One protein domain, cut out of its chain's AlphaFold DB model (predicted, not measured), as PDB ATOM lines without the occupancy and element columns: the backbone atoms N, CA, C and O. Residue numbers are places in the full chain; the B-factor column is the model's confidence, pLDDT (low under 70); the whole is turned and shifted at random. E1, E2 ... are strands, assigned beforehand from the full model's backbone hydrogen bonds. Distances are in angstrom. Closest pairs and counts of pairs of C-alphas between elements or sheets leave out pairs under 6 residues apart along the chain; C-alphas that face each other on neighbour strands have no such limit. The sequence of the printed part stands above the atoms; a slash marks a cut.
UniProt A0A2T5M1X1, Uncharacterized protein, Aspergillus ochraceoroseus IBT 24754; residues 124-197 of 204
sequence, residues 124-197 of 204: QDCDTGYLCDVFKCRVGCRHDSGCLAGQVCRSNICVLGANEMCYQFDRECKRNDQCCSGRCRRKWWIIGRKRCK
ATOM      1  N   GLN A 124     323.328 353.584 190.036       85.38
ATOM      2  CA  GLN A 124     324.705 353.573 189.528       85.38
ATOM      3  C   GLN A 124     325.284 352.160 189.379       85.38
ATOM      4  O   GLN A 124     326.254 351.980 188.647       85.38
ATOM      5  N   ASP A 125     324.689 351.167 190.046       86.25
ATOM      6  CA  ASP A 125     325.060 349.759 189.871       86.25
ATOM      7  C   ASP A 125     324.545 349.217 188.528       86.25
ATOM      8  O   ASP A 125     325.022 348.198 188.028       86.25
ATOM      9  N   CYS A 126     323.566 349.905 187.935       85.12
ATOM     10  CA  CYS A 126     323.022 349.587 186.631       85.12
ATOM     11  C   CYS A 126     323.776 350.315 185.513       85.12
ATOM     12  O   CYS A 126     324.341 351.393 185.687       85.12
ATOM     13  N   ASP A 127     323.743 349.731 184.315       84.31
ATOM     14  CA  ASP A 127     324.246 350.395 183.115       84.31
ATOM     15  C   ASP A 127     323.476 351.692 182.817       84.31
ATOM     16  O   ASP A 127     322.295 351.830 183.141       84.31
ATOM     17  N   THR A 128     324.106 352.613 182.085       85.69
ATOM     18  CA  THR A 128     323.422 353.791 181.533       85.69
ATOM     19  C   THR A 128     322.149 353.376 180.777       85.69
ATOM     20  O   THR A 128     322.153 352.399 180.024       85.69
ATOM     21  N   GLY A 129     321.053 354.112 180.987       84.88
ATOM     22  CA  GLY A 129     319.719 353.790 180.467       84.88
ATOM     23  C   GLY A 129     318.919 352.784 181.308       84.88
ATOM     24  O   GLY A 129     317.853 352.336 180.866       84.88
ATOM     25  N   TYR A 130     319.419 352.416 182.492       87.88
ATOM     26  CA  TYR A 130     318.746 351.545 183.449       87.88
ATOM     27  C   TYR A 130     318.685 352.181 184.845       87.88
ATOM     28  O   TYR A 130     319.531 352.986 185.222       87.88
ATOM     29  N   LEU A 131     317.662 351.801 185.611       89.31
ATOM     30  CA  LEU A 131     317.456 352.183 187.006       89.31
ATOM     31  C   LEU A 131     317.388 350.952 187.887       89.31
ATOM     32  O   LEU A 131     316.911 349.898 187.452       89.31
ATOM     33  N   CYS A 132     317.787 351.131 189.137       90.44
ATOM     34  CA  CYS A 132     317.625 350.117 190.147       90.44
ATOM     35  C   CYS A 132     316.220 350.172 190.742       90.44
ATOM     36  O   CYS A 132     315.806 351.175 191.326       90.44
ATOM     37  N   ASP A 133     315.480 349.077 190.598       89.19
ATOM     38  CA  ASP A 133     314.135 348.928 191.136       89.19
ATOM     39  C   ASP A 133     313.969 347.550 191.760       89.19
ATOM     40  O   ASP A 133     314.178 346.532 191.103       89.19
ATOM     41  N   VAL A 134     313.622 347.522 193.048       89.69
ATOM     42  CA  VAL A 134     313.490 346.294 193.852       89.69
ATOM     43  C   VAL A 134     314.661 345.328 193.603       89.69
ATOM     44  O   VAL A 134     314.481 344.179 193.192       89.69
ATOM     45  N   PHE A 135     315.880 345.830 193.806       87.00
ATOM     46  CA  PHE A 135     317.137 345.112 193.582       87.00
ATOM     47  C   PHE A 135     317.351 344.592 192.156       87.00
ATOM     48  O   PHE A 135     318.115 343.649 191.962       87.00
ATOM     49  N   LYS A 136     316.682 345.166 191.147       88.62
ATOM     50  CA  LYS A 136     316.861 344.789 189.742       88.62
ATOM     51  C   LYS A 136     317.014 345.976 188.807       88.62
ATOM     52  O   LYS A 136     316.255 346.938 188.867       88.62
ATOM     53  N   CYS A 137     317.936 345.850 187.858       87.06
ATOM     54  CA  CYS A 137     318.095 346.835 186.796       87.06
ATOM     55  C   CYS A 137     316.963 346.728 185.762       87.06
ATOM     56  O   CYS A 137     316.877 345.757 185.001       87.06
ATOM     57  N   ARG A 138     316.108 347.752 185.695       88.75
ATOM     58  CA  ARG A 138     315.047 347.920 184.682       88.75
ATOM     59  C   ARG A 138     315.376 349.079 183.752       88.75
ATOM     60  O   ARG A 138     316.098 349.985 184.135       88.75
ATOM     61  N   VAL A 139     314.834 349.073 182.536       87.12
ATOM     62  CA  VAL A 139     314.997 350.208 181.612       87.12
ATOM     63  C   VAL A 139     314.391 351.463 182.242       87.12
ATOM     64  O   VAL A 139     313.247 351.421 182.712       87.12
ATOM     65  N   GLY A 140     315.143 352.562 182.236       91.12
ATOM     66  CA  GLY A 140     314.656 353.850 182.709       91.12
ATOM     67  C   GLY A 140     315.749 354.873 182.990       91.12
ATOM     68  O   GLY A 140     316.933 354.618 182.795       91.12
ATOM     69  N   CYS A 141     315.332 356.043 183.463       92.44
ATOM     70  CA  CYS A 141     316.210 357.140 183.865       92.44
ATOM     71  C   CYS A 141     315.523 358.034 184.905       92.44
ATOM     72  O   CYS A 141     314.295 358.099 184.949       92.44
ATOM     73  N   ARG A 142     316.310 358.736 185.729       93.19
ATOM     74  CA  ARG A 142     315.809 359.806 186.618       93.19
ATOM     75  C   ARG A 142     316.082 361.202 186.070       93.19
ATOM     76  O   ARG A 142     315.296 362.113 186.283       93.19
ATOM     77  N   HIS A 143     317.206 361.347 185.378       92.25
ATOM     78  CA  HIS A 143     317.695 362.593 184.799       92.25
ATOM     79  C   HIS A 143     318.340 362.292 183.445       92.25
ATOM     80  O   HIS A 143     318.718 361.147 183.183       92.25
ATOM     81  N   ASP A 144     318.521 363.319 182.617       90.69
ATOM     82  CA  ASP A 144     319.138 363.201 181.288       90.69
ATOM     83  C   ASP A 144     320.557 362.622 181.340       90.69
ATOM     84  O   ASP A 144     320.963 361.899 180.437       90.69
ATOM     85  N   SER A 145     321.285 362.853 182.436       87.88
ATOM     86  CA  SER A 145     322.609 362.268 182.682       87.88
ATOM     87  C   SER A 145     322.600 360.743 182.829       87.88
ATOM     88  O   SER A 145     323.635 360.108 182.652       87.88
ATOM     89  N   GLY A 146     321.446 360.147 183.145       85.88
ATOM     90  CA  GLY A 146     321.254 358.695 183.169       85.88
ATOM     91  C   GLY A 146     321.017 358.093 181.783       85.88
ATOM     92  O   GLY A 146     320.949 356.871 181.658       85.88
ATOM     93  N   CYS A 147     320.893 358.930 180.752       88.19
ATOM     94  CA  CYS A 147     320.761 358.530 179.362       88.19
ATOM     95  C   CYS A 147     322.065 358.789 178.594       88.19
ATOM     96  O   CYS A 147     322.926 359.563 179.004       88.19
ATOM     97  N   LEU A 148     322.231 358.119 177.454       84.75
ATOM     98  CA  LEU A 148     323.391 358.331 176.585       84.75
ATOM     99  C   LEU A 148     323.324 359.668 175.850       84.75
ATOM    100  O   LEU A 148     322.256 360.245 175.662       84.75
ATOM    101  N   ALA A 149     324.476 360.114 175.347       73.75
ATOM    102  CA  ALA A 149     324.566 361.309 174.517       73.75
ATOM    103  C   ALA A 149     323.573 361.251 173.338       73.75
ATOM    104  O   ALA A 149     323.578 360.302 172.549       73.75
ATOM    105  N   GLY A 150     322.722 362.275 173.230       77.56
ATOM    106  CA  GLY A 150     321.651 362.362 172.230       77.56
ATOM    107  C   GLY A 150     320.298 361.789 172.673       77.56
ATOM    108  O   GLY A 150     319.339 361.858 171.903       77.56
ATOM    109  N   GLN A 151     320.201 361.255 173.893       85.00
ATOM    110  CA  GLN A 151     318.947 360.846 174.525       85.00
ATOM    111  C   GLN A 151     318.570 361.809 175.655       85.00
ATOM    112  O   GLN A 151     319.430 362.432 176.273       85.00
ATOM    113  N   VAL A 152     317.270 361.920 175.916       90.12
ATOM    114  CA  VAL A 152     316.697 362.747 176.989       90.12
ATOM    115  C   VAL A 152     315.828 361.857 177.863       90.12
ATOM    116  O   VAL A 152     315.170 360.936 177.364       90.12
ATOM    117  N   CYS A 153     315.813 362.121 179.163       92.44
ATOM    118  CA  CYS A 153     314.959 361.413 180.089       92.44
ATOM    119  C   CYS A 153     313.544 361.994 180.050       92.44
ATOM    120  O   CYS A 153     313.301 363.125 180.471       92.44
ATOM    121  N   ARG A 154     312.578 361.214 179.557       91.81
ATOM    122  CA  ARG A 154     311.160 361.594 179.571       91.81
ATOM    123  C   ARG A 154     310.312 360.477 180.139       91.81
ATOM    124  O   ARG A 154     310.431 359.327 179.736       91.81
ATOM    125  N   SER A 155     309.437 360.822 181.082       91.12
ATOM    126  CA  SER A 155     308.545 359.856 181.735       91.12
ATOM    127  C   SER A 155     309.293 358.650 182.326       91.12
ATOM    128  O   SER A 155     308.823 357.519 182.244       91.12
ATOM    129  N   ASN A 156     310.468 358.896 182.919       90.94
ATOM    130  CA  ASN A 156     311.392 357.889 183.454       90.94
ATOM    131  C   ASN A 156     311.959 356.899 182.421       90.94
ATOM    132  O   ASN A 156     312.388 355.809 182.795       90.94
ATOM    133  N   ILE A 157     311.963 357.247 181.131       88.31
ATOM    134  CA  ILE A 157     312.500 356.419 180.046       88.31
ATOM    135  C   ILE A 157     313.411 357.278 179.161       88.31
ATOM    136  O   ILE A 157     313.095 358.427 178.852       88.31
ATOM    137  N   CYS A 158     314.545 356.719 178.737       87.88
ATOM    138  CA  CYS A 158     315.411 357.386 177.772       87.88
ATOM    139  C   CYS A 158     314.801 357.326 176.368       87.88
ATOM    140  O   CYS A 158     314.504 356.248 175.842       87.88
ATOM    141  N   VAL A 159     314.636 358.496 175.754       88.31
ATOM    142  CA  VAL A 159     314.106 358.642 174.395       88.31
ATOM    143  C   VAL A 159     315.119 359.340 173.491       88.31
ATOM    144  O   VAL A 159     315.808 360.269 173.912       88.31
ATOM    145  N   LEU A 160     315.207 358.897 172.238       83.19
ATOM    146  CA  LEU A 160     315.927 359.567 171.162       83.19
ATOM    147  C   LEU A 160     315.008 360.621 170.529       83.19
ATOM    148  O   LEU A 160     313.909 360.291 170.079       83.19
ATOM    149  N   GLY A 161     315.477 361.871 170.440       77.94
ATOM    150  CA  GLY A 161     314.850 362.939 169.647       77.94
ATOM    151  C   GLY A 161     313.314 362.985 169.722       77.94
ATOM    152  O   GLY A 161     312.745 363.269 170.773       77.94
ATOM    153  N   ALA A 162     312.645 362.705 168.596       65.75
ATOM    154  CA  ALA A 162     311.190 362.770 168.400       65.75
ATOM    155  C   ALA A 162     310.385 361.642 169.098       65.75
ATOM    156  O   ALA A 162     309.441 361.101 168.522       65.75
ATOM    157  N   ASN A 163     310.711 361.331 170.357       69.31
ATOM    158  CA  ASN A 163     310.046 360.342 171.221       69.31
ATOM    159  C   ASN A 163     310.265 358.862 170.847       69.31
ATOM    160  O   ASN A 163     309.470 358.010 171.246       69.31
ATOM    161  N   GLU A 164     311.331 358.517 170.119       84.50
ATOM    162  CA  GLU A 164     311.648 357.106 169.867       84.50
ATOM    163  C   GLU A 164     312.312 356.492 171.109       84.50
ATOM    164  O   GLU A 164     313.338 356.974 171.581       84.50
ATOM    165  N   MET A 165     311.731 355.430 171.670       83.69
ATOM    166  CA  MET A 165     312.329 354.735 172.813       83.69
ATOM    167  C   MET A 165     313.555 353.928 172.385       83.69
ATOM    168  O   MET A 165     313.542 353.252 171.354       83.69
ATOM    169  N   CYS A 166     314.588 353.926 173.223       85.75
ATOM    170  CA  CYS A 166     315.723 353.031 173.042       85.75
ATOM    171  C   CYS A 166     315.323 351.550 173.228       85.75
ATOM    172  O   CYS A 166     314.329 351.193 173.866       85.75
ATOM    173  N   TYR A 167     316.120 350.649 172.664       88.31
ATOM    174  CA  TYR A 167     315.933 349.210 172.737       88.31
ATOM    175  C   TYR A 167     316.564 348.612 173.995       88.31
ATOM    176  O   TYR A 167     317.741 348.820 174.298       88.31
ATOM    177  N   GLN A 168     315.769 347.795 174.686       86.38
ATOM    178  CA  GLN A 168     316.190 347.006 175.841       86.38
ATOM    179  C   GLN A 168     317.183 345.883 175.480       86.38
ATOM    180  O   GLN A 168     317.430 345.578 174.312       86.38
ATOM    181  N   PHE A 169     317.705 345.210 176.506       84.06
ATOM    182  CA  PHE A 169     318.659 344.109 176.380       84.06
ATOM    183  C   PHE A 169     318.177 343.002 175.427       84.06
ATOM    184  O   PHE A 169     316.994 342.670 175.359       84.06
ATOM    185  N   ASP A 170     319.127 342.438 174.679       85.44
ATOM    186  CA  ASP A 170     318.962 341.379 173.674       85.44
ATOM    187  C   ASP A 170     318.009 341.687 172.501       85.44
ATOM    188  O   ASP A 170     317.821 340.838 171.627       85.44
ATOM    189  N   ARG A 171     317.470 342.909 172.408       87.69
ATOM    190  CA  ARG A 171     316.762 343.382 171.210       87.69
ATOM    191  C   ARG A 171     317.723 343.530 170.047       87.69
ATOM    192  O   ARG A 171     318.898 343.841 170.230       87.69
ATOM    193  N   GLU A 172     317.211 343.313 168.843       90.69
ATOM    194  CA  GLU A 172     317.987 343.508 167.626       90.69
ATOM    195  C   GLU A 172     318.247 344.989 167.389       90.69
ATOM    196  O   GLU A 172     317.379 345.833 167.587       90.69
ATOM    197  N   CYS A 173     319.469 345.293 166.977       90.00
ATOM    198  CA  CYS A 173     319.930 346.655 166.784       90.00
ATOM    199  C   CYS A 173     320.805 346.723 165.534       90.00
ATOM    200  O   CYS A 173     321.426 345.740 165.122       90.00
ATOM    201  N   LYS A 174     320.873 347.901 164.923       90.81
ATOM    202  CA  LYS A 174     321.787 348.185 163.805       90.81
ATOM    203  C   LYS A 174     322.974 349.024 164.267       90.81
ATOM    204  O   LYS A 174     324.114 348.765 163.856       90.81
ATOM    205  N   ARG A 175     322.692 349.989 165.145       88.50
ATOM    206  CA  ARG A 175     323.624 350.981 165.682       88.50
ATOM    207  C   ARG A 175     323.582 351.002 167.214       88.50
ATOM    208  O   ARG A 175     322.648 350.485 167.818       88.50
ATOM    209  N   ASN A 176     324.620 351.570 167.822       86.56
ATOM    210  CA  ASN A 176     324.813 351.622 169.273       86.56
ATOM    211  C   ASN A 176     323.792 352.516 169.987       86.56
ATOM    212  O   ASN A 176     323.262 352.109 171.014       86.56
ATOM    213  N   ASP A 177     323.486 353.674 169.405       84.88
ATOM    214  CA  ASP A 177     322.511 354.667 169.883       84.88
ATOM    215  C   ASP A 177     321.095 354.102 170.034       84.88
ATOM    216  O   ASP A 177     320.317 354.596 170.840       84.88
ATOM    217  N   GLN A 178     320.776 353.040 169.291       87.06
ATOM    218  CA  GLN A 178     319.484 352.369 169.382       87.06
ATOM    219  C   GLN A 178     319.319 351.574 170.673       87.06
ATOM    220  O   GLN A 178     318.195 351.276 171.036       87.06
ATOM    221  N   CYS A 179     320.399 351.179 171.346       87.50
ATOM    222  CA  CYS A 179     320.316 350.425 172.592       87.50
ATOM    223  C   CYS A 179     320.309 351.382 173.781       87.50
ATOM    224  O   CYS A 179     321.106 352.316 173.807       87.50
ATOM    225  N   CYS A 180     319.495 351.105 174.799       85.44
ATOM    226  CA  CYS A 180     319.494 351.914 176.024       85.44
ATOM    227  C   CYS A 180     320.868 351.911 176.710       85.44
ATOM    228  O   CYS A 180     321.309 352.935 177.203       85.44
ATOM    229  N   SER A 181     321.587 350.786 176.623       83.06
ATOM    230  CA  SER A 181     322.970 350.637 177.089       83.06
ATOM    231  C   SER A 181     324.032 351.206 176.139       83.06
ATOM    232  O   SER A 181     325.224 351.131 176.428       83.06
ATOM    233  N   GLY A 182     323.657 351.682 174.945       85.12
ATOM    234  CA  GLY A 182     324.607 352.242 173.973       85.12
ATOM    235  C   GLY A 182     325.493 351.200 173.296       85.12
ATOM    236  O   GLY A 182     326.491 351.525 172.652       85.12
ATOM    237  N   ARG A 183     325.171 349.916 173.459       86.88
ATOM    238  CA  ARG A 183     326.034 348.796 173.072       86.88
ATOM    239  C   ARG A 183     325.277 347.843 172.155       86.88
ATOM    240  O   ARG A 183     324.603 346.919 172.606       86.88
ATOM    241  N   CYS A 184     325.466 348.011 170.851       90.44
ATOM    242  CA  CYS A 184     324.948 347.112 169.828       90.44
ATOM    243  C   CYS A 184     326.049 346.160 169.337       90.44
ATOM    244  O   CYS A 184     326.874 346.503 168.484       90.44
ATOM    245  N   ARG A 185     326.091 344.937 169.880       89.75
ATOM    246  CA  ARG A 185     327.178 343.975 169.621       89.75
ATOM    247  C   ARG A 185     326.699 342.796 168.780       89.75
ATOM    248  O   ARG A 185     325.579 342.315 168.943       89.75
ATOM    249  N   ARG A 186     327.562 342.297 167.884       87.06
ATOM    250  CA  ARG A 186     327.312 341.019 167.197       87.06
ATOM    251  C   ARG A 186     327.359 339.886 168.211       87.06
ATOM    252  O   ARG A 186     328.225 339.868 169.083       87.06
ATOM    253  N   LYS A 187     326.463 338.918 168.051       81.56
ATOM    254  CA  LYS A 187     326.595 337.631 168.731       81.56
ATOM    255  C   LYS A 187     327.556 336.783 167.905       81.56
ATOM    256  O   LYS A 187     327.292 336.578 166.727       81.56
ATOM    257  N   TRP A 188     328.658 336.320 168.495       72.56
ATOM    258  CA  TRP A 188     329.686 335.561 167.764       72.56
ATOM    259  C   TRP A 188     329.090 334.352 167.018       72.56
ATOM    260  O   TRP A 188     329.445 334.105 165.872       72.56
ATOM    261  N   TRP A 189     328.091 333.679 167.589       72.88
ATOM    262  CA  TRP A 189     327.471 332.510 166.961       72.88
ATOM    263  C   TRP A 189     326.330 332.809 165.967       72.88
ATOM    264  O   TRP A 189     325.784 331.875 165.389       72.88
ATOM    265  N   ILE A 190     325.921 334.074 165.769       71.12
ATOM    266  CA  ILE A 190     324.869 334.436 164.797       71.12
ATOM    267  C   ILE A 190     325.453 335.409 163.777       71.12
ATOM    268  O   ILE A 190     325.575 336.611 164.029       71.12
ATOM    269  N   ILE A 191     325.782 334.881 162.601       76.31
ATOM    270  CA  ILE A 191     326.273 335.672 161.475       76.31
ATOM    271  C   ILE A 191     325.215 336.732 161.124       76.31
ATOM    272  O   ILE A 191     324.042 336.432 160.922       76.31
ATOM    273  N   GLY A 192     325.629 337.999 161.096       78.31
ATOM    274  CA  GLY A 192     324.805 339.110 160.609       78.31
ATOM    275  C   GLY A 192     323.817 339.740 161.600       78.31
ATOM    276  O   GLY A 192     323.308 340.815 161.294       78.31
ATOM    277  N   ARG A 193     323.577 339.176 162.797       87.94
ATOM    278  CA  ARG A 193     322.678 339.804 163.791       87.94
ATOM    279  C   ARG A 193     323.443 340.464 164.936       87.94
ATOM    280  O   ARG A 193     324.284 339.847 165.595       87.94
ATOM    281  N   LYS A 194     323.122 341.733 165.198       91.75
ATOM    282  CA  LYS A 194     323.575 342.463 166.388       91.75
ATOM    283  C   LYS A 194     322.423 342.618 167.367       91.75
ATOM    284  O   LYS A 194     321.269 342.745 166.957       91.75
ATOM    285  N   ARG A 195     322.748 342.588 168.656       90.31
ATOM    286  CA  ARG A 195     321.788 342.744 169.745       90.31
ATOM    287  C   ARG A 195     322.313 343.688 170.814       90.31
ATOM    288  O   ARG A 195     323.529 343.803 170.994       90.31
ATOM    289  N   CYS A 196     321.394 344.329 171.523       87.81
ATOM    290  CA  CYS A 196     321.717 345.177 172.656       87.81
ATOM    291  C   CYS A 196     322.332 344.351 173.786       87.81
ATOM    292  O   CYS A 196     321.837 343.270 174.131       87.81
ATOM    293  N   LYS A 197     323.447 344.837 174.327       86.69
ATOM    294  CA  LYS A 197     324.188 344.180 175.407       86.69
ATOM    295  C   LYS A 197     324.454 345.153 176.537       86.69
ATOM    296  O   LYS A 197     324.593 346.341 176.296       86.69
TER     297      LYS A 197
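Overview. This is residues 124 to 197 of the 204 residues of an uncharacterized protein of Aspergillus ochraceoroseus IBT 24754 (UniProt A0A2T5M1X1). The model has little regular structure: three small hairpins joined by loops, E1-E2 and E3-E4 at one end of a flat outline, E5-E6 toward the other, with residues 161 to 183 looping between. The printed part has 74 residues, no named helix and six strands, E1 to E6 in chain order, paired antiparallel. The class is all strand, with 22 residues in named elements; the whole is compact, radius of gyration of the C-alphas 12.3 A, spans 36 by 31 by 15 A.

Arrangement. E1, residues 130 to 133, and E2, 136 to 139, form an antiparallel hairpin; N 131 and O 138 are 2.8 A apart. E3, 151 to 154, and E4, 157 to 160, form another; N 154 and O 157 are 2.9 A apart. The closest C-alphas of E2 and E4, Val 139 and Ile 157, are 6.9 A apart. E5, 184 to 186, and E6, 194 to 196, form the third hairpin, N 195 and O 185 at 2.9 A, apart from E1 to E4.

Along the chain. E1 begins at C-alpha 130 (318.746, 351.545, 183.449) and spans 9.3 A; E4 spans 10.0 A. E6 ends at C-alpha 196 (321.717, 345.177, 172.656).

Size, cuts and confidence. The printed part has no cut. Links E2 to E3 and E4 to E5 are long. Residues 162 to 163 are under 70 in pLDDT.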